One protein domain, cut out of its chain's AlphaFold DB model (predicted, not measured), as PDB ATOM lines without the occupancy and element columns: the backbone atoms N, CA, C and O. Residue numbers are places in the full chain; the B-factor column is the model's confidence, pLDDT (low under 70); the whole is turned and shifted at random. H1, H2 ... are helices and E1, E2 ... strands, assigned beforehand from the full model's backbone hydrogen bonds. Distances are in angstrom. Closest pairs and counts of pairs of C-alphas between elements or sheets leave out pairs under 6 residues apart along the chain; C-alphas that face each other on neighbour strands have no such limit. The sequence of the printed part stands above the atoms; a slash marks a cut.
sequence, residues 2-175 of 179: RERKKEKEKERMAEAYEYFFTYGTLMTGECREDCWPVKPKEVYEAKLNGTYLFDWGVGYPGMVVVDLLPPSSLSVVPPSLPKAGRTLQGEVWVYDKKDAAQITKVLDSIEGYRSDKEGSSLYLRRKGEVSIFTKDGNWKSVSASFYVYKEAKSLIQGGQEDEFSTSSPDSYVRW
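What this domain is: This is residues 2 to 175 of the 179 residues of the protein "Hypothetical protein" of Paramoeba aestuarina (UniProt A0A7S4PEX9). The strands bend into a small barrel: E1, E4, E2, E5 and E6 follow one another round it, and E6 nearly closes it by coming back beside E1 and E3. H3 covers the outside near E6, H4 packs on E2 and E3 at one end, and residues 2 to 12 of H1 stick out as an arm. The printed part has 174 residues, mixed in class, in the order H1 E1 E2 E3 H2 E4 H3 E5 E6 H4; the sheet is branched, its neighbour pairs antiparallel. It is compact, with a radius of gyration of the C-alphas of 16.7 A and spans of 51 by 40 by 33 A.

How they stand to each other: Start at H1, residues 2 to 16, which only grazes the sheet with residues 13 to 16. Next look at E1, residues 17 to 22, antiparallel to E4, residues 86 to 96; N 20 and O 93 are 3.0 A apart. E2, residues 42 to 54, bends by 98 degrees at residue 50. On one side of E2 lies E4, with N 48 and O 88 at 2.9 A. On the other side lie E3, residues 62 to 65, in a hairpin with E2, N 52 and O 64 at 2.9 A, and E5, residues 123 to 133, N 47 and O 131 at 2.8 A. H2, residues 71 to 74, is not on the sheet. H3, residues 100 to 110, is over E6, residues 139 to 149, at a height over the sheet of 9.0 A, and slantwise at 33 degrees on the local plane. E5 and E6 form a hairpin, with N 126 and O 146 at 2.8 A. The closest C-alphas of E1 and E6, those of Tyr 19 and Ala 144, are 4.5 A apart. H4, residues 152 to 158, lies only just over E2 and E3, with 3 C-alphas on each. In H1, H3 and H4 every O i to N i+4 pair is within hydrogen-bond range; H2 is too short for one.

Where its parts are: Find C-alpha 2 at (68.997, 81.046, 131.211); from there H1 runs 21.1 A. E2 spans 27.6 A, E4 30.1 A, H3 15.2 A, E5 26.0 A and E6 26.3 A. H4 ends with C-alpha 158 at (80.250, 131.834, 144.252).

The domain as a whole: The C-alphas of Arg 2 and Gly 158, the two farthest apart, are 53.6 A apart. The printed part has no cut. The links E1 to E2, H2 to E4 and H3 to E5 are long. The model's pLDDT is under 70 at residues 2 to 14, 56 to 60, 72 to 83, 112 to 120 and 152 to 171.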
ATOM      1  N   ARG A   2      69.335  80.172 130.062       63.25
ATOM      2  CA  ARG A   2      68.997  81.046 131.211       63.25
ATOM      3  C   ARG A   2      69.504  82.493 131.071       63.25
ATOM      4  O   ARG A   2      68.745  83.405 131.362       63.25
ATOM      5  N   GLU A   3      70.717  82.702 130.563       67.19
ATOM      6  CA  GLU A   3      71.289  84.051 130.366       67.19
ATOM      7  C   GLU A   3      70.513  84.873 129.331       67.19
ATOM      8  O   GLU A   3      70.031  85.950 129.655       67.19
ATOM      9  N   ARG A   4      70.222  84.293 128.157       68.25
ATOM     10  CA  ARG A   4      69.357  84.923 127.137       68.25
ATOM     11  C   ARG A   4      67.954  85.289 127.641       68.25
ATOM     12  O   ARG A   4      67.330  86.191 127.096       68.25
ATOM     13  N   LYS A   5      67.421  84.574 128.640       68.81
ATOM     14  CA  LYS A   5      66.120  84.905 129.245       68.81
ATOM     15  C   LYS A   5      66.236  86.128 130.161       68.81
ATOM     16  O   LYS A   5      65.385  87.003 130.078       68.81
ATOM     17  N   LYS A   6      67.300  86.204 130.971       68.38
ATOM     18  CA  LYS A   6      67.585  87.356 131.843       68.38
ATOM     19  C   LYS A   6      67.866  88.630 131.045       68.38
ATOM     20  O   LYS A   6      67.424  89.698 131.437       68.38
ATOM     21  N   GLU A   7      68.567  88.507 129.924       69.12
ATOM     22  CA  GLU A   7      68.906  89.634 129.049       69.12
ATOM     23  C   GLU A   7      67.661  90.237 128.383       69.12
ATOM     24  O   GLU A   7      67.416  91.430 128.514       69.12
ATOM     25  N   LYS A   8      66.784  89.394 127.818       68.81
ATOM     26  CA  LYS A   8      65.489  89.840 127.274       68.81
ATOM     27  C   LYS A   8      64.567  90.454 128.322       68.81
ATOM     28  O   LYS A   8      63.795  91.358 128.025       68.81
ATOM     29  N   GLU A   9      64.595  89.933 129.544       66.88
ATOM     30  CA  GLU A   9      63.810  90.484 130.646       66.88
ATOM     31  C   GLU A   9      64.360  91.846 131.089       66.88
ATOM     32  O   GLU A   9      63.580  92.765 131.311       66.88
ATOM     33  N   LYS A  10      65.689  92.011 131.114       66.38
ATOM     34  CA  LYS A  10      66.357  93.292 131.369       66.38
ATOM     35  C   LYS A  10      66.017  94.334 130.301       66.38
ATOM     36  O   LYS A  10      65.667  95.453 130.660       66.38
ATOM     37  N   GLU A  11      66.064  93.966 129.022       66.88
ATOM     38  CA  GLU A  11      65.655  94.842 127.914       66.88
ATOM     39  C   GLU A  11      64.185  95.242 128.037       66.88
ATOM     40  O   GLU A  11      63.859  96.425 128.005       66.88
ATOM     41  N   ARG A  12      63.292  94.279 128.297       69.75
ATOM     42  CA  ARG A  12      61.862  94.566 128.451       69.75
ATOM     43  C   ARG A  12      61.572  95.482 129.642       69.75
ATOM     44  O   ARG A  12      60.693  96.330 129.557       69.75
ATOM     45  N   MET A  13      62.292  95.316 130.753       66.81
ATOM     46  CA  MET A  13      62.184  96.202 131.918       66.81
ATOM     47  C   MET A  13      62.715  97.610 131.609       66.81
ATOM     48  O   MET A  13      62.098  98.590 132.016       66.81
ATOM     49  N   ALA A  14      63.821  97.719 130.867       68.94
ATOM     50  CA  ALA A  14      64.361  99.004 130.418       68.94
ATOM     51  C   ALA A  14      63.428  99.719 129.424       68.94
ATOM     52  O   ALA A  14      63.399 100.945 129.367       68.94
ATOM     53  N   GLU A  15      62.637  98.969 128.658       77.25
ATOM     54  CA  GLU A  15      61.639  99.530 127.747       77.25
ATOM     55  C   GLU A  15      60.310  99.878 128.426       77.25
ATOM     56  O   GLU A  15      59.593 100.744 127.921       77.25
ATOM     57  N   ALA A  16      59.975  99.235 129.547       88.12
ATOM     58  CA  ALA A  16      58.709  99.432 130.251       88.12
ATOM     59  C   ALA A  16      58.733 100.598 131.247       88.12
ATOM     60  O   ALA A  16      57.689 101.205 131.502       88.12
ATOM     61  N   TYR A  17      59.908 100.914 131.795       93.56
ATOM     62  CA  TYR A  17      60.042 101.858 132.898       93.56
ATOM     63  C   TYR A  17      60.914 103.060 132.567       93.56
ATOM     64  O   TYR A  17      61.856 102.980 131.781       93.56
ATOM     65  N   GLU A  18      60.600 104.169 133.226       95.38
ATOM     66  CA  GLU A  18      61.443 105.352 133.290       95.38
ATOM     67  C   GLU A  18      61.926 105.539 134.732       95.38
ATOM     68  O   GLU A  18      61.166 105.357 135.687       95.38
ATOM     69  N   TYR A  19      63.201 105.889 134.874       96.38
ATOM     70  CA  TYR A  19      63.872 106.052 136.159       96.38
ATOM     71  C   TYR A  19      64.205 107.526 136.351       96.38
ATOM     72  O   TYR A  19      64.775 108.157 135.455       96.38
ATOM     73  N   PHE A  20      63.888 108.063 137.521       96.31
ATOM     74  CA  PHE A  20      64.246 109.423 137.899       96.31
ATOM     75  C   PHE A  20      65.113 109.365 139.144       96.31
ATOM     76  O   PHE A  20      64.669 108.864 140.173       96.31
ATOM     77  N   PHE A  21      66.348 109.845 139.038       96.25
ATOM     78  CA  PHE A  21      67.198 110.038 140.201       96.25
ATOM     79  C   PHE A  21      66.877 111.394 140.814       96.25
ATOM     80  O   PHE A  21      66.936 112.426 140.140       96.25
ATOM     81  N   THR A  22      66.517 111.361 142.088       93.31
ATOM     82  CA  THR A  22      66.173 112.523 142.888       93.31
ATOM     83  C   THR A  22      67.132 112.639 144.062       93.31
ATOM     84  O   THR A  22      67.603 111.650 144.624       93.31
ATOM     85  N   TYR A  23      67.438 113.881 144.394       90.44
ATOM     86  CA  TYR A  23      68.216 114.288 145.548       90.44
ATOM     87  C   TYR A  23      67.574 115.569 146.083       90.44
ATOM     88  O   TYR A  23      66.856 116.264 145.359       90.44
ATOM     89  N   GLY A  24      67.828 115.907 147.341       85.88
ATOM     90  CA  GLY A  24      67.287 117.144 147.885       85.88
ATOM     91  C   GLY A  24      65.786 117.086 148.158       85.88
ATOM     92  O   GLY A  24      65.244 116.055 148.536       85.88
ATOM     93  N   THR A  25      65.111 118.209 147.919       86.62
ATOM     94  CA  THR A  25      63.719 118.456 148.340       86.62
ATOM     95  C   THR A  25      62.655 117.517 147.752       86.62
ATOM     96  O   THR A  25      61.540 117.477 148.263       86.62
ATOM     97  N   LEU A  26      62.968 116.780 146.682       89.12
ATOM     98  CA  LEU A  26      62.056 115.855 145.999       89.12
ATOM     99  C   LEU A  26      62.165 114.398 146.498       89.12
ATOM    100  O   LEU A  26      61.513 113.526 145.919       89.12
ATOM    101  N   MET A  27      63.027 114.107 147.481       92.00
ATOM    102  CA  MET A  27      63.166 112.764 148.065       92.00
ATOM    103  C   MET A  27      62.009 112.429 149.016       92.00
ATOM    104  O   MET A  27      61.253 113.304 149.438       92.00
ATOM    105  N   THR A  28      61.889 111.151 149.372       92.00
ATOM    106  CA  THR A  28      60.958 110.692 150.411       92.00
ATOM    107  C   THR A  28      61.232 111.403 151.742       92.00
ATOM    108  O   THR A  28      62.373 111.463 152.195       92.00
ATOM    109  N   GLY A  29      60.184 111.910 152.391       89.06
ATOM    110  CA  GLY A  29      60.244 112.639 153.659       89.06
ATOM    111  C   GLY A  29      60.583 114.126 153.530       89.06
ATOM    112  O   GLY A  29      60.587 114.826 154.541       89.06
ATOM    113  N   GLU A  30      60.847 114.622 152.321       88.31
ATOM    114  CA  GLU A  30      61.245 116.009 152.076       88.31
ATOM    115  C   GLU A  30      60.065 116.894 151.642       88.31
ATOM    116  O   GLU A  30      59.003 116.430 151.225       88.31
ATOM    117  N   CYS A  31      60.252 118.215 151.710       85.62
ATOM    118  CA  CYS A  31      59.165 119.190 151.571       85.62
ATOM    119  C   CYS A  31      58.460 119.220 150.200       85.62
ATOM    120  O   CYS A  31      57.408 119.848 150.075       85.62
ATOM    121  N   ARG A  32      59.011 118.570 149.165       86.25
ATOM    122  CA  ARG A  32      58.400 118.453 147.830       86.25
ATOM    123  C   ARG A  32      58.107 117.014 147.416       86.25
ATOM    124  O   ARG A  32      57.821 116.790 146.240       86.25
ATOM    125  N   GLU A  33      58.107 116.055 148.341       90.31
ATOM    126  CA  GLU A  33      57.690 114.674 148.049       90.31
ATOM    127  C   GLU A  33      56.290 114.623 147.397       90.31
ATOM    128  O   GLU A  33      56.057 113.890 146.440       90.31
ATOM    129  N   ASP A  34      55.358 115.475 147.825       89.88
ATOM    130  CA  ASP A  34      53.992 115.491 147.281       89.88
ATOM    131  C   ASP A  34      53.868 116.179 145.907       89.88
ATOM    132  O   ASP A  34      52.788 116.221 145.316       89.88
ATOM    133  N   CYS A  35      54.959 116.730 145.366       89.31
ATOM    134  CA  CYS A  35      54.947 117.417 144.072       89.31
ATOM    135  C   CYS A  35      55.067 116.461 142.870       89.31
ATOM    136  O   CYS A  35      54.919 116.890 141.720       89.31
ATOM    137  N   TRP A  36      55.306 115.167 143.101       91.75
ATOM    138  CA  TRP A  36      55.279 114.162 142.042       91.75
ATOM    139  C   TRP A  36      53.835 113.928 141.556       91.75
ATOM    140  O   TRP A  36      52.935 113.702 142.363       91.75
ATOM    141  N   PRO A  37      53.562 113.941 140.236       92.50
ATOM    142  CA  PRO A  37      52.182 113.916 139.735       92.50
ATOM    143  C   PRO A  37      51.487 112.560 139.857       92.50
ATOM    144  O   PRO A  37      50.268 112.473 139.717       92.50
ATOM    145  N   VAL A  38      52.262 111.499 140.049       94.00
ATOM    146  CA  VAL A  38      51.791 110.129 140.229       94.00
ATOM    147  C   VAL A  38      52.690 109.451 141.255       94.00
ATOM    148  O   VAL A  38      53.853 109.821 141.396       94.00
ATOM    149  N   LYS A  39      52.168 108.450 141.969       93.94
ATOM    150  CA  LYS A  39      52.977 107.679 142.918       93.94
ATOM    151  C   LYS A  39      53.968 106.778 142.169       93.94
ATOM    152  O   LYS A  39      53.566 106.157 141.179       93.94
ATOM    153  N   PRO A  40      55.225 106.666 142.629       95.88
ATOM    154  CA  PRO A  40      56.186 105.749 142.033       95.88
ATOM    155  C   PRO A  40      55.733 104.302 142.220       95.88
ATOM    156  O   PRO A  40      55.090 103.946 143.208       95.88
ATOM    157  N   LYS A  41      56.108 103.441 141.272       95.50
ATOM    158  CA  LYS A  41      55.943 101.990 141.422       95.50
ATOM    159  C   LYS A  41      56.870 101.442 142.489       95.50
ATOM    160  O   LYS A  41      56.479 100.583 143.274       95.50
ATOM    161  N   GLU A  42      58.107 101.920 142.465       95.12
ATOM    162  CA  GLU A  42      59.167 101.534 143.380       95.12
ATOM    163  C   GLU A  42      60.089 102.728 143.616       95.12
ATOM    164  O   GLU A  42      60.288 103.555 142.722       95.12
ATOM    165  N   VAL A  43      60.660 102.784 144.814       95.56
ATOM    166  CA  VAL A  43      61.708 103.728 145.198       95.56
ATOM    167  C   VAL A  43      62.898 102.905 145.674       95.56
ATOM    168  O   VAL A  43      62.731 101.949 146.435       95.56
ATOM    169  N   TYR A  44      64.083 103.240 145.178       96.50
ATOM    170  CA  TYR A  44      65.335 102.569 145.506       96.50
ATOM    171  C   TYR A  44      66.336 103.568 146.073       96.50
ATOM    172  O   TYR A  44      66.487 104.652 145.512       96.50
ATOM    173  N   GLU A  45      67.081 103.176 147.108       96.06
ATOM    174  CA  GLU A  45      68.300 103.897 147.490       96.06
ATOM    175  C   GLU A  45      69.247 103.928 146.288       96.06
ATOM    176  O   GLU A  45      69.432 102.917 145.599       96.06
ATOM    177  N   ALA A  46      69.837 105.090 146.024       96.06
ATOM    178  CA  ALA A  46      70.634 105.307 144.837       96.06
ATOM    179  C   ALA A  46      71.900 106.126 145.087       96.06
ATOM    180  O   ALA A  46      72.016 106.898 146.037       96.06
ATOM    181  N   LYS A  47      72.862 105.949 144.180       94.81
ATOM    182  CA  LYS A  47      74.163 106.611 144.168       94.81
ATOM    183  C   LYS A  47      74.475 107.136 142.778       94.81
ATOM    184  O   LYS A  47      74.434 106.380 141.802       94.81
ATOM    185  N   LEU A  48      74.869 108.401 142.712       93.19
ATOM    186  CA  LEU A  48      75.397 109.038 141.513       93.19
ATOM    187  C   LEU A  48      76.849 109.459 141.763       93.19
ATOM    188  O   LEU A  48      77.148 110.234 142.670       93.19
ATOM    189  N   ASN A  49      77.765 108.905 140.973       90.94
ATOM    190  CA  ASN A  49      79.193 109.205 141.066       90.94
ATOM    191  C   ASN A  49      79.536 110.467 140.276       90.94
ATOM    192  O   ASN A  49      78.772 110.896 139.414       90.94
ATOM    193  N   GLY A  50      80.712 111.039 140.538       86.81
ATOM    194  CA  GLY A  50      81.179 112.175 139.753       86.81
ATOM    195  C   GLY A  50      80.443 113.462 140.066       86.81
ATOM    196  O   GLY A  50      80.278 114.282 139.173       86.81
ATOM    197  N   THR A  51      79.965 113.647 141.297       85.75
ATOM    198  CA  THR A  51      79.088 114.770 141.648       85.75
ATOM    199  C   THR A  51      79.703 115.737 142.645       85.75
ATOM    200  O   THR A  51      80.507 115.358 143.496       85.75
ATOM    201  N   TYR A  52      79.274 116.990 142.561       82.69
ATOM    202  CA  TYR A  52      79.388 117.972 143.629       82.69
ATOM    203  C   TYR A  52      77.996 118.473 143.986       82.69
ATOM    204  O   TYR A  52      77.176 118.696 143.094       82.69
ATOM    205  N   LEU A  53      77.752 118.644 145.281       82.50
ATOM    206  CA  LEU A  53      76.521 119.202 145.822       82.50
ATOM    207  C   LEU A  53      76.869 120.517 146.517       82.50
ATOM    208  O   LEU A  53      77.819 120.555 147.297       82.50
ATOM    209  N   PHE A  54      76.110 121.565 146.223       77.00
ATOM    210  CA  PHE A  54      76.276 122.898 146.792       77.00
ATOM    211  C   PHE A  54      74.953 123.357 147.408       77.00
ATOM    212  O   PHE A  54      73.898 123.099 146.828       77.00
ATOM    213  N   ASP A  55      75.008 124.080 148.525       72.50
ATOM    214  CA  ASP A  55      73.866 124.815 149.078       72.50
ATOM    215  C   ASP A  55      74.098 126.322 148.952       72.50
ATOM    216  O   ASP A  55      75.221 126.811 149.048       72.50
ATOM    217  N   TRP A  56      73.021 127.052 148.698       64.25
ATOM    218  CA  TRP A  56      73.007 128.506 148.553       64.25
ATOM    219  C   TRP A  56      72.350 129.206 149.748       64.25
ATOM    220  O   TRP A  56      72.037 130.393 149.663       64.25
ATOM    221  N   GLY A  57      72.080 128.485 150.843       60.59
ATOM    222  CA  GLY A  57      71.466 129.043 152.052       60.59
ATOM    223  C   GLY A  57      70.008 129.480 151.859       60.59
ATOM    224  O   GLY A  57      69.425 130.121 152.727       60.59
ATOM    225  N   VAL A  58      69.409 129.137 150.714       63.75
ATOM    226  CA  VAL A  58      68.001 129.402 150.371       63.75
ATOM    227  C   VAL A  58      67.189 128.110 150.224       63.75
ATOM    228  O   VAL A  58      66.079 128.141 149.696       63.75
ATOM    229  N   GLY A  59      67.736 126.975 150.679       64.31
ATOM    230  CA  GLY A  59      67.053 125.676 150.690       64.31
ATOM    231  C   GLY A  59      66.969 124.987 149.325       64.31
ATOM    232  O   GLY A  59      66.053 124.199 149.097       64.31
ATOM    233  N   TYR A  60      67.895 125.286 148.406       68.81
ATOM    234  CA  TYR A  60      67.937 124.688 147.067       68.81
ATOM    235  C   TYR A  60      69.298 124.043 146.790       68.81
ATOM    236  O   TYR A  60      70.255 124.760 146.488       68.81
ATOM    237  N   PRO A  61      69.389 122.702 146.832       75.94
ATOM    238  CA  PRO A  61      70.627 122.011 146.513       75.94
ATOM    239  C   PRO A  61      70.952 122.086 145.022       75.94
ATOM    240  O   PRO A  61      70.216 121.562 144.189       75.94
ATOM    241  N   GLY A  62      72.107 122.648 144.682       81.38
ATOM    242  CA  GLY A  62      72.653 122.608 143.330       81.38
ATOM    243  C   GLY A  62      73.582 121.411 143.138       81.38
ATOM    244  O   GLY A  62      74.669 121.382 143.713       81.38
ATOM    245  N   MET A  63      73.207 120.446 142.292       87.06
ATOM    246  CA  MET A  63      74.115 119.370 141.874       87.06
ATOM    247  C   MET A  63      74.837 119.700 140.569       87.06
ATOM    248  O   MET A  63      74.232 120.126 139.584       87.06
ATOM    249  N   VAL A  64      76.124 119.374 140.526       84.38
ATOM    250  CA  VAL A  64      76.945 119.348 139.315       84.38
ATOM    251  C   VAL A  64      77.474 117.937 139.109       84.38
ATOM    252  O   VAL A  64      77.945 117.320 140.058       84.38
ATOM    253  N   VAL A  65      77.447 117.443 137.869       85.38
ATOM    254  CA  VAL A  65      78.111 116.189 137.483       85.38
ATOM    255  C   VAL A  65      79.357 116.533 136.676       85.38
ATOM    256  O   VAL A  65      79.246 117.153 135.620       85.38
ATOM    257  N   VAL A  66      80.529 116.132 137.168       80.75
ATOM    258  CA  VAL A  66      81.849 116.431 136.597       80.75
ATOM    259  C   VAL A  66      81.936 116.004 135.137       80.75
ATOM    260  O   VAL A  66      82.327 116.808 134.297       80.75
ATOM    261  N   ASP A  67      81.485 114.792 134.815       79.38
ATOM    262  CA  ASP A  67      81.533 114.259 133.447       79.38
ATOM    263  C   ASP A  67      80.583 114.982 132.479       79.38
ATOM    264  O   ASP A  67      80.710 114.859 131.262       79.38
ATOM    265  N   LEU A  68      79.625 115.753 133.005       77.06
ATOM    266  CA  LEU A  68      78.696 116.560 132.214       77.06
ATOM    267  C   LEU A  68      79.117 118.033 132.133       77.06
ATOM    268  O   LEU A  68      78.410 118.831 131.506       77.06
ATOM    269  N   LEU A  69      80.240 118.410 132.752       71.88
ATOM    270  CA  LEU A  69      80.789 119.753 132.638       71.88
ATOM    271  C   LEU A  69      81.422 119.961 131.262       71.88
ATOM    272  O   LEU A  69      82.170 119.106 130.783       71.88
ATOM    273  N   PRO A  70      81.206 121.123 130.624       70.12
ATOM    274  CA  PRO A  70      81.982 121.463 129.447       70.12
ATOM    275  C   PRO A  70      83.465 121.607 129.843       70.12
ATOM    276  O   PRO A  70      83.756 122.069 130.952       70.12
ATOM    277  N   PRO A  71      84.420 121.302 128.945       70.25
ATOM    278  CA  PRO A  71      85.852 121.379 129.251       70.25
ATOM    279  C   PRO A  71      86.295 122.740 129.808       70.25
ATOM    280  O   PRO A  71      87.154 122.810 130.682       70.25
ATOM    281  N   SER A  72      85.652 123.824 129.365       67.69
ATOM    282  CA  SER A  72      85.890 125.190 129.846       67.69
ATOM    283  C   SER A  72      85.524 125.416 131.319       67.69
ATOM    284  O   SER A  72      86.006 126.369 131.926       67.69
ATOM    285  N   SER A  73      84.680 124.558 131.902       67.31
ATOM    286  CA  SER A  73      84.285 124.608 133.314       67.31
ATOM    287  C   SER A  73      85.142 123.709 134.210       67.31
ATOM    288  O   SER A  73      85.108 123.855 135.425       67.31
ATOM    289  N   LEU A  74      85.966 122.815 133.654       65.31
ATOM    290  CA  LEU A  74      86.881 122.006 134.469       65.31
ATOM    291  C   LEU A  74      88.007 122.853 135.073       65.31
ATOM    292  O   LEU A  74      88.453 122.576 136.180       65.31
ATOM    293  N   SER A  75      88.421 123.921 134.384       66.75
ATOM    294  CA  SER A  75      89.428 124.865 134.886       66.75
ATOM    295  C   SER A  75      88.962 125.685 136.089       66.75
ATOM    296  O   SER A  75      89.795 126.331 136.717       66.75
ATOM    297  N   VAL A  76      87.656 125.697 136.392       65.25
ATOM    298  CA  VAL A  76      87.135 126.418 137.560       65.25
ATOM    299  C   VAL A  76      86.966 125.531 138.783       65.25
ATOM    300  O   VAL A  76      86.847 126.084 139.865       65.25
ATOM    301  N   VAL A  77      87.003 124.198 138.645       66.19
ATOM    302  CA  VAL A  77      86.945 123.278 139.792       66.19
ATOM    303  C   VAL A  77      88.135 123.565 140.726       66.19
ATOM    304  O   VAL A  77      89.281 123.478 140.272       66.19
ATOM    305  N   PRO A  78      87.897 123.906 142.008       66.50
ATOM    306  CA  PRO A  78      88.942 124.213 142.963       66.50
ATOM    307  C   PRO A  78      89.936 123.057 143.081       66.50
ATOM    308  O   PRO A  78      89.520 121.896 143.091       66.50
ATOM    309  N   PRO A  79      91.241 123.337 143.237       65.75
ATOM    310  CA  PRO A  79      92.238 122.296 143.483       65.75
ATOM    311  C   PRO A  79      91.953 121.461 144.744       65.75
ATOM    312  O   PRO A  79      92.452 120.344 144.850       65.75
ATOM    313  N   SER A  80      91.173 122.006 145.686       66.44
ATOM    314  CA  SER A  80      90.707 121.342 146.909       66.44
ATOM    315  C   SER A  80      89.689 120.230 146.649       66.44
ATOM    316  O   SER A  80      89.547 119.335 147.485       66.44
ATOM    317  N   LEU A  81      88.991 120.243 145.509       67.38
ATOM    318  CA  LEU A  81      87.974 119.248 145.194       67.38
ATOM    319  C   LEU A  81      88.559 118.045 144.425       67.38
ATOM    320  O   LEU A  81      89.363 118.217 143.502       67.38
ATOM    321  N   PRO A  82      88.150 116.802 144.755       69.69
ATOM    322  CA  PRO A  82      88.603 115.620 144.029       69.69
ATOM    323  C   PRO A  82      88.163 115.669 142.568       69.69
ATOM    324  O   PRO A  82      86.974 115.640 142.291       69.69
ATOM    325  N   LYS A  83      89.097 115.635 141.612       67.25
ATOM    326  CA  LYS A  83      88.786 115.718 140.166       67.25
ATOM    327  C   LYS A  83      87.739 114.716 139.670       67.25
ATOM    328  O   LYS A  83      87.092 114.991 138.673       67.25
ATOM    329  N   ALA A  84      87.589 113.576 140.340       70.25
ATOM    330  CA  ALA A  84      86.594 112.559 140.019       70.25
ATOM    331  C   ALA A  84      85.200 112.843 140.613       70.25
ATOM    332  O   ALA A  84      84.334 111.983 140.523       70.25
ATOM    333  N   GLY A  85      84.982 113.997 141.252       76.00
ATOM    334  CA  GLY A  85      83.787 114.284 142.042       76.00
ATOM    335  C   GLY A  85      83.671 113.400 143.286       76.00
ATOM    336  O   GLY A  85      84.612 112.714 143.692       76.00
ATOM    337  N   ARG A  86      82.494 113.430 143.908       84.88
ATOM    338  CA  ARG A  86      82.095 112.564 145.022       84.88
ATOM    339  C   ARG A  86      80.911 111.688 144.608       84.88
ATOM    340  O   ARG A  86      80.346 111.846 143.521       84.88
ATOM    341  N   THR A  87      80.534 110.757 145.478       88.62
ATOM    342  CA  THR A  87      79.299 109.990 145.314       88.62
ATOM    343  C   THR A  87      78.171 110.658 146.088       88.62
ATOM    344  O   THR A  87      78.201 110.703 147.319       88.62
ATOM    345  N   LEU A  88      77.167 111.149 145.366       90.81
ATOM    346  CA  LEU A  88      75.929 111.671 145.930       90.81
ATOM    347  C   LEU A  88      74.964 110.519 146.180       90.81
ATOM    348  O   LEU A  88      74.688 109.722 145.280       90.81
ATOM    349  N   GLN A  89      74.447 110.451 147.401       92.62
ATOM    350  CA  GLN A  89      73.333 109.579 147.737       92.62
ATOM    351  C   GLN A  89      72.004 110.289 147.498       92.62
ATOM    352  O   GLN A  89      71.861 111.481 147.766       92.62
ATOM    353  N   GLY A  90      71.043 109.526 147.002       93.88
ATOM    354  CA  GLY A  90      69.678 109.969 146.768       93.88
ATOM    355  C   GLY A  90      68.783 108.763 146.542       93.88
ATOM    356  O   GLY A  90      69.076 107.657 147.002       93.88
ATOM    357  N   GLU A  91      67.720 108.958 145.777       96.56
ATOM    358  CA  GLU A  91      66.759 107.907 145.474       96.56
ATOM    359  C   GLU A  91      66.536 107.798 143.968       96.56
ATOM    360  O   GLU A  91      66.606 108.783 143.236       96.56
ATOM    361  N   VAL A  92      66.229 106.595 143.489       97.31
ATOM    362  CA  VAL A  92      65.675 106.388 142.152       97.31
ATOM    363  C   VAL A  92      64.221 105.988 142.274       97.31
ATOM    364  O   VAL A  92      63.891 104.940 142.831       97.31
ATOM    365  N   TRP A  93      63.366 106.817 141.692       97.12
ATOM    366  CA  TRP A  93      61.934 106.598 141.611       97.12
ATOM    367  C   TRP A  93      61.594 106.000 140.247       97.12
ATOM    368  O   TRP A  93      62.024 106.500 139.200       97.12
ATOM    369  N   VAL A  94      60.845 104.897 140.261       95.81
ATOM    370  CA  VAL A  94      60.522 104.098 139.075       95.81
ATOM    371  C   VAL A  94      59.078 104.323 138.662       95.81
ATOM    372  O   VAL A  94      58.156 104.154 139.462       95.81
ATOM    373  N   TYR A  95      58.875 104.628 137.384       95.69
ATOM    374  CA  TYR A  95      57.565 104.912 136.810       95.69
ATOM    375  C   TYR A  95      57.318 104.136 135.529       95.69
ATOM    376  O   TYR A  95      58.258 103.752 134.834       95.69
ATOM    377  N   ASP A  96      56.045 103.943 135.178       95.00
ATOM    378  CA  ASP A  96      55.712 103.463 133.841       95.00
ATOM    379  C   ASP A  96      56.139 104.484 132.790       95.00
ATOM    380  O   ASP A  96      55.884 105.685 132.906       95.00
ATOM    381  N   LYS A  97      56.710 103.993 131.691       92.62
ATOM    382  CA  LYS A  97      57.155 104.845 130.584       92.62
ATOM    383  C   LYS A  97      56.032 105.697 129.981       92.62
ATOM    384  O   LYS A  97      56.294 106.781 129.469       92.62
ATOM    385  N   LYS A  98      54.778 105.240 130.065       93.88
ATOM    386  CA  LYS A  98      53.602 106.004 129.608       93.88
ATOM    387  C   LYS A  98      53.379 107.292 130.421       93.88
ATOM    388  O   LYS A  98      52.880 108.266 129.868       93.88
ATOM    389  N   ASP A  99      53.791 107.309 131.690       94.00
ATOM    390  CA  ASP A  99      53.615 108.445 132.602       94.00
ATOM    391  C   ASP A  99      54.824 109.397 132.557       94.00
ATOM    392  O   ASP A  99      54.751 110.543 133.008       94.00
ATOM    393  N   ALA A 100      55.934 108.961 131.945       91.56
ATOM    394  CA  ALA A 100      57.198 109.693 131.892       91.56
ATOM    395  C   ALA A 100      57.059 111.116 131.333       91.56
ATOM    396  O   ALA A 100      57.717 112.030 131.830       91.56
ATOM    397  N   ALA A 101      56.204 111.322 130.324       92.19
ATOM    398  CA  ALA A 101      55.982 112.638 129.723       92.19
ATOM    399  C   ALA A 101      55.293 113.613 130.691       92.19
ATOM    400  O   ALA A 101      55.675 114.781 130.771       92.19
ATOM    401  N   GLN A 102      54.306 113.137 131.455       94.31
ATOM    402  CA  GLN A 102      53.616 113.943 132.461       94.31
ATOM    403  C   GLN A 102      54.544 114.265 133.635       94.31
ATOM    404  O   GLN A 102      54.631 115.422 134.036       94.31
ATOM    405  N   ILE A 103      55.261 113.258 134.144       93.38
ATOM    406  CA  ILE A 103      56.230 113.412 135.238       93.38
ATOM    407  C   ILE A 103      57.294 114.427 134.858       93.38
ATOM    408  O   ILE A 103      57.489 115.413 135.558       93.38
ATOM    409  N   THR A 104      57.908 114.229 133.693       90.94
ATOM    410  CA  THR A 104      58.867 115.161 133.108       90.94
ATOM    411  C   THR A 104      58.332 116.585 133.104       90.94
ATOM    412  O   THR A 104      59.011 117.478 133.581       90.94
ATOM    413  N   LYS A 105      57.114 116.803 132.596       90.19
ATOM    414  CA  LYS A 105      56.536 118.144 132.483       90.19
ATOM    415  C   LYS A 105      56.370 118.819 133.848       90.19
ATOM    416  O   LYS A 105      56.585 120.022 133.960       90.19
ATOM    417  N   VAL A 106      55.965 118.061 134.864       90.50
ATOM    418  CA  VAL A 106      55.772 118.580 136.224       90.50
ATOM    419  C   VAL A 106      57.109 118.879 136.887       90.50
ATOM    420  O   VAL A 106      57.292 119.983 137.385       90.50
ATOM    421  N   LEU A 107      58.062 117.950 136.818       89.38
ATOM    422  CA  LEU A 107      59.402 118.154 137.366       89.38
ATOM    423  C   LEU A 107      60.133 119.306 136.666       89.38
ATOM    424  O   LEU A 107      60.699 120.162 137.337       89.38
ATOM    425  N   ASP A 108      60.045 119.385 135.335       87.81
ATOM    426  CA  ASP A 108      60.589 120.497 134.559       87.81
ATOM    427  C   ASP A 108      59.971 121.826 135.060       87.81
ATOM    428  O   ASP A 108      60.680 122.804 135.272       87.81
ATOM    429  N   SER A 109      58.665 121.864 135.354       85.31
ATOM    430  CA  SER A 109      58.014 123.060 135.913       85.31
ATOM    431  C   SER A 109      58.474 123.412 137.333       85.31
ATOM    432  O   SER A 109      58.576 124.599 137.645       85.31
ATOM    433  N   ILE A 110      58.708 122.420 138.197       81.88
ATOM    434  CA  ILE A 110      59.146 122.614 139.593       81.88
ATOM    435  C   ILE A 110      60.574 123.155 139.637       81.88
ATOM    436  O   ILE A 110      60.853 124.117 140.349       81.88
ATOM    437  N   GLU A 111      61.457 122.573 138.830       75.12
ATOM    438  CA  GLU A 111      62.879 122.924 138.768       75.12
ATOM    439  C   GLU A 111      63.150 124.174 137.913       75.12
ATOM    440  O   GLU A 111      64.292 124.539 137.619       75.12
ATOM    441  N   GLY A 112      62.081 124.852 137.479       69.25
ATOM    442  CA  GLY A 112      62.163 126.052 136.658       69.25
ATOM    443  C   GLY A 112      62.735 125.795 135.263       69.25
ATOM    444  O   GLY A 112      63.194 126.735 134.620       69.25
ATOM    445  N   TYR A 113      62.715 124.553 134.775       54.97
ATOM    446  CA  TYR A 113      63.096 124.210 133.412       54.97
ATOM    447  C   TYR A 113      62.087 124.800 132.420       54.97
ATOM    448  O   TYR A 113      60.952 124.346 132.277       54.97
ATOM    449  N   ARG A 114      62.523 125.839 131.710       58.53
ATOM    450  CA  ARG A 114      61.764 126.531 130.669       58.53
ATOM    451  C   ARG A 114      62.414 126.287 129.316       58.53
ATOM    452  O   ARG A 114      63.429 126.894 128.985       58.53
ATOM    453  N   SER A 115      61.832 125.380 128.534       55.16
ATOM    454  CA  SER A 115      62.269 125.112 127.155       55.16
ATOM    455  C   SER A 115      61.928 126.251 126.185       55.16
ATOM    456  O   SER A 115      62.468 126.290 125.084       55.16
ATOM    457  N   ASP A 116      61.055 127.177 126.587       51.88
ATOM    458  CA  ASP A 116      60.542 128.295 125.790       51.88
ATOM    459  C   ASP A 116      61.355 129.593 125.936       51.88
ATOM    460  O   ASP A 116      61.202 130.509 125.129       51.88
ATOM    461  N   LYS A 117      62.230 129.690 126.946       51.62
ATOM    462  CA  LYS A 117      63.093 130.858 127.176       51.62
ATOM    463  C   LYS A 117      64.520 130.436 127.483       51.62
ATOM    464  O   LYS A 117      64.900 130.239 128.644       51.62
ATOM    465  N   GLU A 118      65.312 130.362 126.417       48.38
ATOM    466  CA  GLU A 118      66.763 130.223 126.471       48.38
ATOM    467  C   GLU A 118      67.338 131.277 127.430       48.38
ATOM    468  O   GLU A 118      67.165 132.478 127.240       48.38
ATOM    469  N   GLY A 119      67.924 130.821 128.541       57.06
ATOM    470  CA  GLY A 119      68.468 131.703 129.580       57.06
ATOM    471  C   GLY A 119      67.835 131.565 130.966       57.06
ATOM    472  O   GLY A 119      68.556 131.755 131.936       57.06
ATOM    473  N   SER A 120      66.570 131.151 131.093       60.59
ATOM    474  CA  SER A 120      65.836 131.272 132.375       60.59
ATOM    475  C   SER A 120      65.787 130.029 133.276       60.59
ATOM    476  O   SER A 120      65.360 130.144 134.422       60.59
ATOM    477  N   SER A 121      66.228 128.862 132.798       70.75
ATOM    478  CA  SER A 121      66.211 127.632 133.603       70.75
ATOM    479  C   SER A 121      67.335 127.599 134.635       70.75
ATOM    480  O   SER A 121      68.495 127.753 134.262       70.75
ATOM    481  N   LEU A 122      67.010 127.345 135.906       74.38
ATOM    482  CA  LEU A 122      68.010 127.139 136.964       74.38
ATOM    483  C   LEU A 122      68.662 125.757 136.858       74.38
ATOM    484  O   LEU A 122      69.877 125.624 137.005       74.38
ATOM    485  N   TYR A 123      67.868 124.746 136.507       80.75
ATOM    486  CA  TYR A 123      68.333 123.381 136.306       80.75
ATOM    487  C   TYR A 123      68.207 122.940 134.849       80.75
ATOM    488  O   TYR A 123      67.394 123.441 134.070       80.75
ATOM    489  N   LEU A 124      69.032 121.968 134.480       85.19
ATOM    490  CA  LEU A 124      68.988 121.233 133.229       85.19
ATOM    491  C   LEU A 124      68.716 119.769 133.535       85.19
ATOM    492  O   LEU A 124      69.432 119.141 134.316       85.19
ATOM    493  N   ARG A 125      67.735 119.190 132.848       89.56
ATOM    494  CA  ARG A 125      67.544 117.747 132.883       89.56
ATOM    495  C   ARG A 125      68.639 117.044 132.081       89.56
ATOM    496  O   ARG A 125      68.977 117.423 130.954       89.56
ATOM    497  N   ARG A 126      69.205 116.008 132.683       90.69
ATOM    498  CA  ARG A 126      70.223 115.122 132.120       90.69
ATOM    499  C   ARG A 126      69.787 113.681 132.317       90.69
ATOM    500  O   ARG A 126      68.912 113.399 133.127       90.69
ATOM    501  N   LYS A 127      70.387 112.782 131.545       92.19
ATOM    502  CA  LYS A 127      70.200 111.341 131.678       92.19
ATOM    503  C   LYS A 127      71.572 110.692 131.744       92.19
ATOM    504  O   LYS A 127      72.447 111.049 130.957       92.19
ATOM    505  N   GLY A 128      71.761 109.786 132.691       91.50
ATOM    506  CA  GLY A 128      73.055 109.166 132.960       91.50
ATOM    507  C   GLY A 128      72.913 107.882 133.760       91.50
ATOM    508  O   GLY A 128      71.801 107.476 134.099       91.50
ATOM    509  N   GLU A 129      74.039 107.223 134.018       94.25
ATOM    510  CA  GLU A 129      74.074 106.005 134.825       94.25
ATOM    511  C   GLU A 129      74.024 106.324 136.319       94.25
ATOM    512  O   GLU A 129      74.781 107.150 136.827       94.25
ATOM    513  N   VAL A 130      73.131 105.634 137.022       94.44
ATOM    514  CA  VAL A 130      72.922 105.734 138.465       94.44
ATOM    515  C   VAL A 130      72.931 104.327 139.039       94.44
ATOM    516  O   VAL A 130      72.335 103.410 138.473       94.44
ATOM    517  N   SER A 131      73.599 104.137 140.172       95.44
ATOM    518  CA  SER A 131      73.590 102.856 140.877       95.44
ATOM    519  C   SER A 131      72.413 102.805 141.843       95.44
ATOM    520  O   SER A 131      72.283 103.698 142.668       95.44
ATOM    521  N   ILE A 132      71.583 101.766 141.778       95.94
ATOM    522  CA  ILE A 132      70.475 101.515 142.708       95.94
ATOM    523  C   ILE A 132      70.768 100.303 143.586       95.94
ATOM    524  O   ILE A 132      71.344  99.322 143.109       95.94
ATOM    525  N   PHE A 133      70.346 100.351 144.845       94.19
ATOM    526  CA  PHE A 133      70.408  99.220 145.763       94.19
ATOM    527  C   PHE A 133      69.111  98.414 145.677       94.19
ATOM    528  O   PHE A 133      68.052  98.852 146.123       94.19
ATOM    529  N   THR A 134      69.163  97.240 145.046       91.56
ATOM    530  CA  THR A 134      67.969  96.429 144.813       91.56
ATOM    531  C   THR A 134      67.576  95.598 146.032       91.56
ATOM    532  O   THR A 134      68.401  95.262 146.873       91.56
ATOM    533  N   LYS A 135      66.296  95.196 146.099       87.81
ATOM    534  CA  LYS A 135      65.715  94.382 147.192       87.81
ATOM    535  C   LYS A 135      66.436  93.047 147.440       87.81
ATOM    536  O   LYS A 135      66.280  92.453 148.498       87.81
ATOM    537  N   ASP A 136      67.204  92.568 146.462       90.94
ATOM    538  CA  ASP A 136      68.054  91.376 146.572       90.94
ATOM    539  C   ASP A 136      69.409  91.651 147.264       90.94
ATOM    540  O   ASP A 136      70.243  90.750 147.340       90.94
ATOM    541  N   GLY A 137      69.636  92.877 147.750       90.88
ATOM    542  CA  GLY A 137      70.839  93.293 148.466       90.88
ATOM    543  C   GLY A 137      72.028  93.650 147.571       90.88
ATOM    544  O   GLY A 137      73.156  93.678 148.056       90.88
ATOM    545  N   ASN A 138      71.814  93.890 146.271       91.69
ATOM    546  CA  ASN A 138      72.892  94.172 145.316       91.69
ATOM    547  C   ASN A 138      72.785  95.568 144.698       91.69
ATOM    548  O   ASN A 138      71.694  96.097 144.504       91.69
ATOM    549  N   TRP A 139      73.928  96.125 144.296       93.06
ATOM    550  CA  TRP A 139      73.977  97.344 143.489       93.06
ATOM    551  C   TRP A 139      73.812  97.027 141.999       93.06
ATOM    552  O   TRP A 139      74.447  96.105 141.481       93.06
ATOM    553  N   LYS A 140      72.977  97.798 141.294       93.19
ATOM    554  CA  LYS A 140      72.781  97.698 139.835       93.19
ATOM    555  C   LYS A 140      72.818  99.074 139.183       93.19
ATOM    556  O   LYS A 140      72.256 100.011 139.728       93.19
ATOM    557  N   SER A 141      73.430  99.181 138.003       93.50
ATOM    558  CA  SER A 141      73.383 100.408 137.194       93.50
ATOM    559  C   SER A 141      72.074 100.486 136.403       93.50
ATOM    560  O   SER A 141      71.670  99.503 135.768       93.50
ATOM    561  N   VAL A 142      71.427 101.650 136.434       93.75
ATOM    562  CA  VAL A 142      70.258 102.008 135.623       93.75
ATOM    563  C   VAL A 142      70.473 103.368 134.967       93.75
ATOM    564  O   VAL A 142      71.166 104.228 135.504       93.75
ATOM    565  N   SER A 143      69.860 103.585 133.801       94.12
ATOM    566  CA  SER A 143      69.849 104.904 133.162       94.12
ATOM    567  C   SER A 143      68.681 105.722 133.703       94.12
ATOM    568  O   SER A 143      67.527 105.373 133.448       94.12
ATOM    569  N   ALA A 144      68.973 106.800 134.430       95.44
ATOM    570  CA  ALA A 144      67.967 107.642 135.067       95.44
ATOM    571  C   ALA A 144      68.085 109.107 134.642       95.44
ATOM    572  O   ALA A 144      69.176 109.601 134.345       95.44
ATOM    573  N   SER A 145      66.942 109.792 134.611       95.06
ATOM    574  CA  SER A 145      66.861 111.237 134.416       95.06
ATOM    575  C   SER A 145      67.070 111.963 135.746       95.06
ATOM    576  O   SER A 145      66.528 111.536 136.759       95.06
ATOM    577  N   PHE A 146      67.817 113.061 135.750       93.50
ATOM    578  CA  PHE A 146      68.073 113.886 136.934       93.50
ATOM    579  C   PHE A 146      68.313 115.347 136.553       93.50
ATOM    580  O   PHE A 146      68.592 115.658 135.394       93.50
ATOM    581  N   TYR A 147      68.221 116.244 137.532       90.25
ATOM    582  CA  TYR A 147      68.391 117.683 137.337       90.25
ATOM    583  C   TYR A 147      69.758 118.133 137.834       90.25
ATOM    584  O   TYR A 147      70.095 117.943 138.997       90.25
ATOM    585  N   VAL A 148      70.550 118.729 136.947       87.50
ATOM    586  CA  VAL A 148      71.825 119.373 137.290       87.50
ATOM    587  C   VAL A 148      71.657 120.874 137.227       87.50
ATOM    588  O   VAL A 148      70.905 121.380 136.398       87.50
ATOM    589  N   TYR A 149      72.374 121.605 138.060       83.12
ATOM    590  CA  TYR A 149      72.373 123.053 137.990       83.12
ATOM    591  C   TYR A 149      72.984 123.529 136.666       83.12
ATOM    592  O   TYR A 149      74.003 123.009 136.203       83.12
ATOM    593  N   LYS A 150      72.352 124.522 136.036       77.69
ATOM    594  CA  LYS A 150      72.721 124.990 134.694       77.69
ATOM    595  C   LYS A 150      74.102 125.643 134.657       77.69
ATOM    596  O   LYS A 150      74.855 125.432 133.707       77.69
ATOM    597  N   GLU A 151      74.431 126.445 135.665       74.62
ATOM    598  CA  GLU A 151      75.650 127.257 135.693       74.62
ATOM    599  C   GLU A 151      76.630 126.771 136.757       74.62
ATOM    600  O   GLU A 151      76.829 127.395 137.799       74.62
ATOM    601  N   ALA A 152      77.293 125.652 136.468       67.00
ATOM    602  CA  ALA A 152      78.320 125.108 137.349       67.00
ATOM    603  C   ALA A 152      79.448 126.106 137.650       67.00
ATOM    604  O   ALA A 152      79.991 126.102 138.744       67.00
ATOM    605  N   LYS A 153      79.784 127.002 136.713       66.44
ATOM    606  CA  LYS A 153      80.805 128.031 136.943       66.44
ATOM    607  C   LYS A 153      80.406 129.003 138.057       66.44
ATOM    608  O   LYS A 153      81.232 129.298 138.911       66.44
ATOM    609  N   SER A 154      79.151 129.447 138.060       64.75
ATOM    610  CA  SER A 154      78.600 130.330 139.091       64.75
ATOM    611  C   SER A 154      78.519 129.609 140.445       64.75
ATOM    612  O   SER A 154      78.865 130.202 141.461       64.75
ATOM    613  N   LEU A 155      78.169 128.312 140.454       65.88
ATOM    614  CA  LEU A 155      78.227 127.469 141.660       65.88
ATOM    615  C   LEU A 155      79.634 127.377 142.237       65.88
ATOM    616  O   LEU A 155      79.842 127.586 143.424       65.88
ATOM    617  N   ILE A 156      80.597 127.065 141.379       65.44
ATOM    618  CA  ILE A 156      81.961 126.774 141.790       65.44
ATOM    619  C   ILE A 156      82.711 128.046 142.229       65.44
ATOM    620  O   ILE A 156      83.584 127.978 143.087       65.44
ATOM    621  N   GLN A 157      82.392 129.206 141.643       64.56
ATOM    622  CA  GLN A 157      83.049 130.479 141.966       64.56
ATOM    623  C   GLN A 157      82.365 131.260 143.097       64.56
ATOM    624  O   GLN A 157      83.025 132.088 143.723       64.56
ATOM    625  N   GLY A 158      81.061 131.054 143.312       56.50
ATOM    626  CA  GLY A 158      80.250 131.834 144.252       56.50
ATOM    627  C   GLY A 158      79.693 131.055 145.444       56.50
ATOM    628  O   GLY A 158      79.239 131.685 146.395       56.50
ATOM    629  N   GLY A 159      79.712 129.721 145.418       54.59
ATOM    630  CA  GLY A 159      79.290 128.908 146.556       54.59
ATOM    631  C   GLY A 159      80.347 128.916 147.658       54.59
ATOM    632  O   GLY A 159      81.525 128.683 147.384       54.59
ATOM    633  N   GLN A 160      79.937 129.146 148.908       52.47
ATOM    634  CA  GLN A 160      80.729 128.655 150.033       52.47
ATOM    635  C   GLN A 160      80.687 127.124 149.991       52.47
ATOM    636  O   GLN A 160      79.628 126.532 149.779       52.47
ATOM    637  N   GLU A 161      81.840 126.476 150.165       55.59
ATOM    638  CA  GLU A 161      81.928 125.032 150.409       55.59
ATOM    639  C   GLU A 161      81.361 124.708 151.812       55.59
ATOM    640  O   GLU A 161      82.069 124.155 152.645       55.59
ATOM    641  N   ASP A 162      80.118 125.088 152.124       47.66
ATOM    642  CA  ASP A 162      79.556 124.895 153.463       47.66
ATOM    643  C   ASP A 162      78.836 123.536 153.596       47.66
ATOM    644  O   ASP A 162      77.862 123.201 152.922       47.66
ATOM    645  N   GLU A 163      79.431 122.723 154.471       47.53
ATOM    646  CA  GLU A 163      78.823 121.871 155.506       47.53
ATOM    647  C   GLU A 163      77.816 120.751 155.177       47.53
ATOM    648  O   GLU A 163      77.549 119.951 156.069       47.53
ATOM    649  N   PHE A 164      77.366 120.505 153.940       46.88
ATOM    650  CA  PHE A 164      76.620 119.244 153.650       46.88
ATOM    651  C   PHE A 164      77.524 118.014 153.526       46.88
ATOM    652  O   PHE A 164      77.085 116.867 153.409       46.88
ATOM    653  N   SER A 165      78.830 118.241 153.627       43.75
ATOM    654  CA  SER A 165      79.785 117.217 154.001       43.75
ATOM    655  C   SER A 165      79.696 116.976 155.509       43.75
ATOM    656  O   SER A 165      80.673 117.204 156.221       43.75
ATOM    657  N   THR A 166      78.611 116.362 155.997       42.97
ATOM    658  CA  THR A 166      78.869 115.327 157.000       42.97
ATOM    659  C   THR A 166      79.718 114.319 156.251       42.97
ATOM    660  O   THR A 166      79.202 113.512 155.476       42.97
ATOM    661  N   SER A 167      81.039 114.447 156.357       43.59
ATOM    662  CA  SER A 167      81.958 113.428 155.897       43.59
ATOM    663  C   SER A 167      81.657 112.221 156.768       43.59
ATOM    664  O   SER A 167      82.292 112.010 157.801       43.59
ATOM    665  N   SER A 168      80.632 111.454 156.391       46.53
ATOM    666  CA  SER A 168      80.545 110.078 156.830       46.53
ATOM    667  C   SER A 168      81.891 109.470 156.431       46.53
ATOM    668  O   SER A 168      82.369 109.765 155.325       46.53
ATOM    669  N   PRO A 169      82.521 108.653 157.286       52.09
ATOM    670  CA  PRO A 169      83.786 107.974 156.980       52.09
ATOM    671  C   PRO A 169      83.804 107.289 155.599       52.09
ATOM    672  O   PRO A 169      84.858 107.036 155.025       52.09
ATOM    673  N   ASP A 170      82.617 107.040 155.054       54.66
ATOM    674  CA  ASP A 170      82.327 106.297 153.842       54.66
ATOM    675  C   ASP A 170      82.383 107.113 152.531       54.66
ATOM    676  O   ASP A 170      81.996 106.590 151.488       54.66
ATOM    677  N   SER A 171      82.858 108.368 152.536       63.03
ATOM    678  CA  SER A 171      83.060 109.235 151.345       63.03
ATOM    679  C   SER A 171      81.805 109.694 150.574       63.03
ATOM    680  O   SER A 171      81.914 110.307 149.508       63.03
ATOM    681  N   TYR A 172      80.611 109.446 151.117       70.25
ATOM    682  CA  TYR A 172      79.341 109.855 150.510       70.25
ATOM    683  C   TYR A 172      78.934 111.280 150.893       70.25
ATOM    684  O   TYR A 172      79.155 111.714 152.022       70.25
ATOM    685  N   VAL A 173      78.275 111.969 149.961       76.75
ATOM    686  CA  VAL A 173      77.572 113.234 150.216       76.75
ATOM    687  C   VAL A 173      76.074 112.959 150.258       76.75
ATOM    688  O   VAL A 173      75.558 112.208 149.425       76.75
ATOM    689  N   ARG A 174      75.383 113.559 151.225       77.38
ATOM    690  CA  ARG A 174      73.927 113.516 151.366       77.38
ATOM    691  C   ARG A 174      73.399 114.935 151.431       77.38
ATOM    692  O   ARG A 174      74.062 115.811 151.977       77.38
ATOM    693  N   TRP A 175      72.205 115.135 150.896       75.69
ATOM    694  CA  TRP A 175      71.425 116.297 151.283       75.69
ATOM    695  C   TRP A 175      70.787 116.040 152.646       75.69
ATOM    696  O   TRP A 175      70.268 114.950 152.887       75.69
TER     697      TRP A 175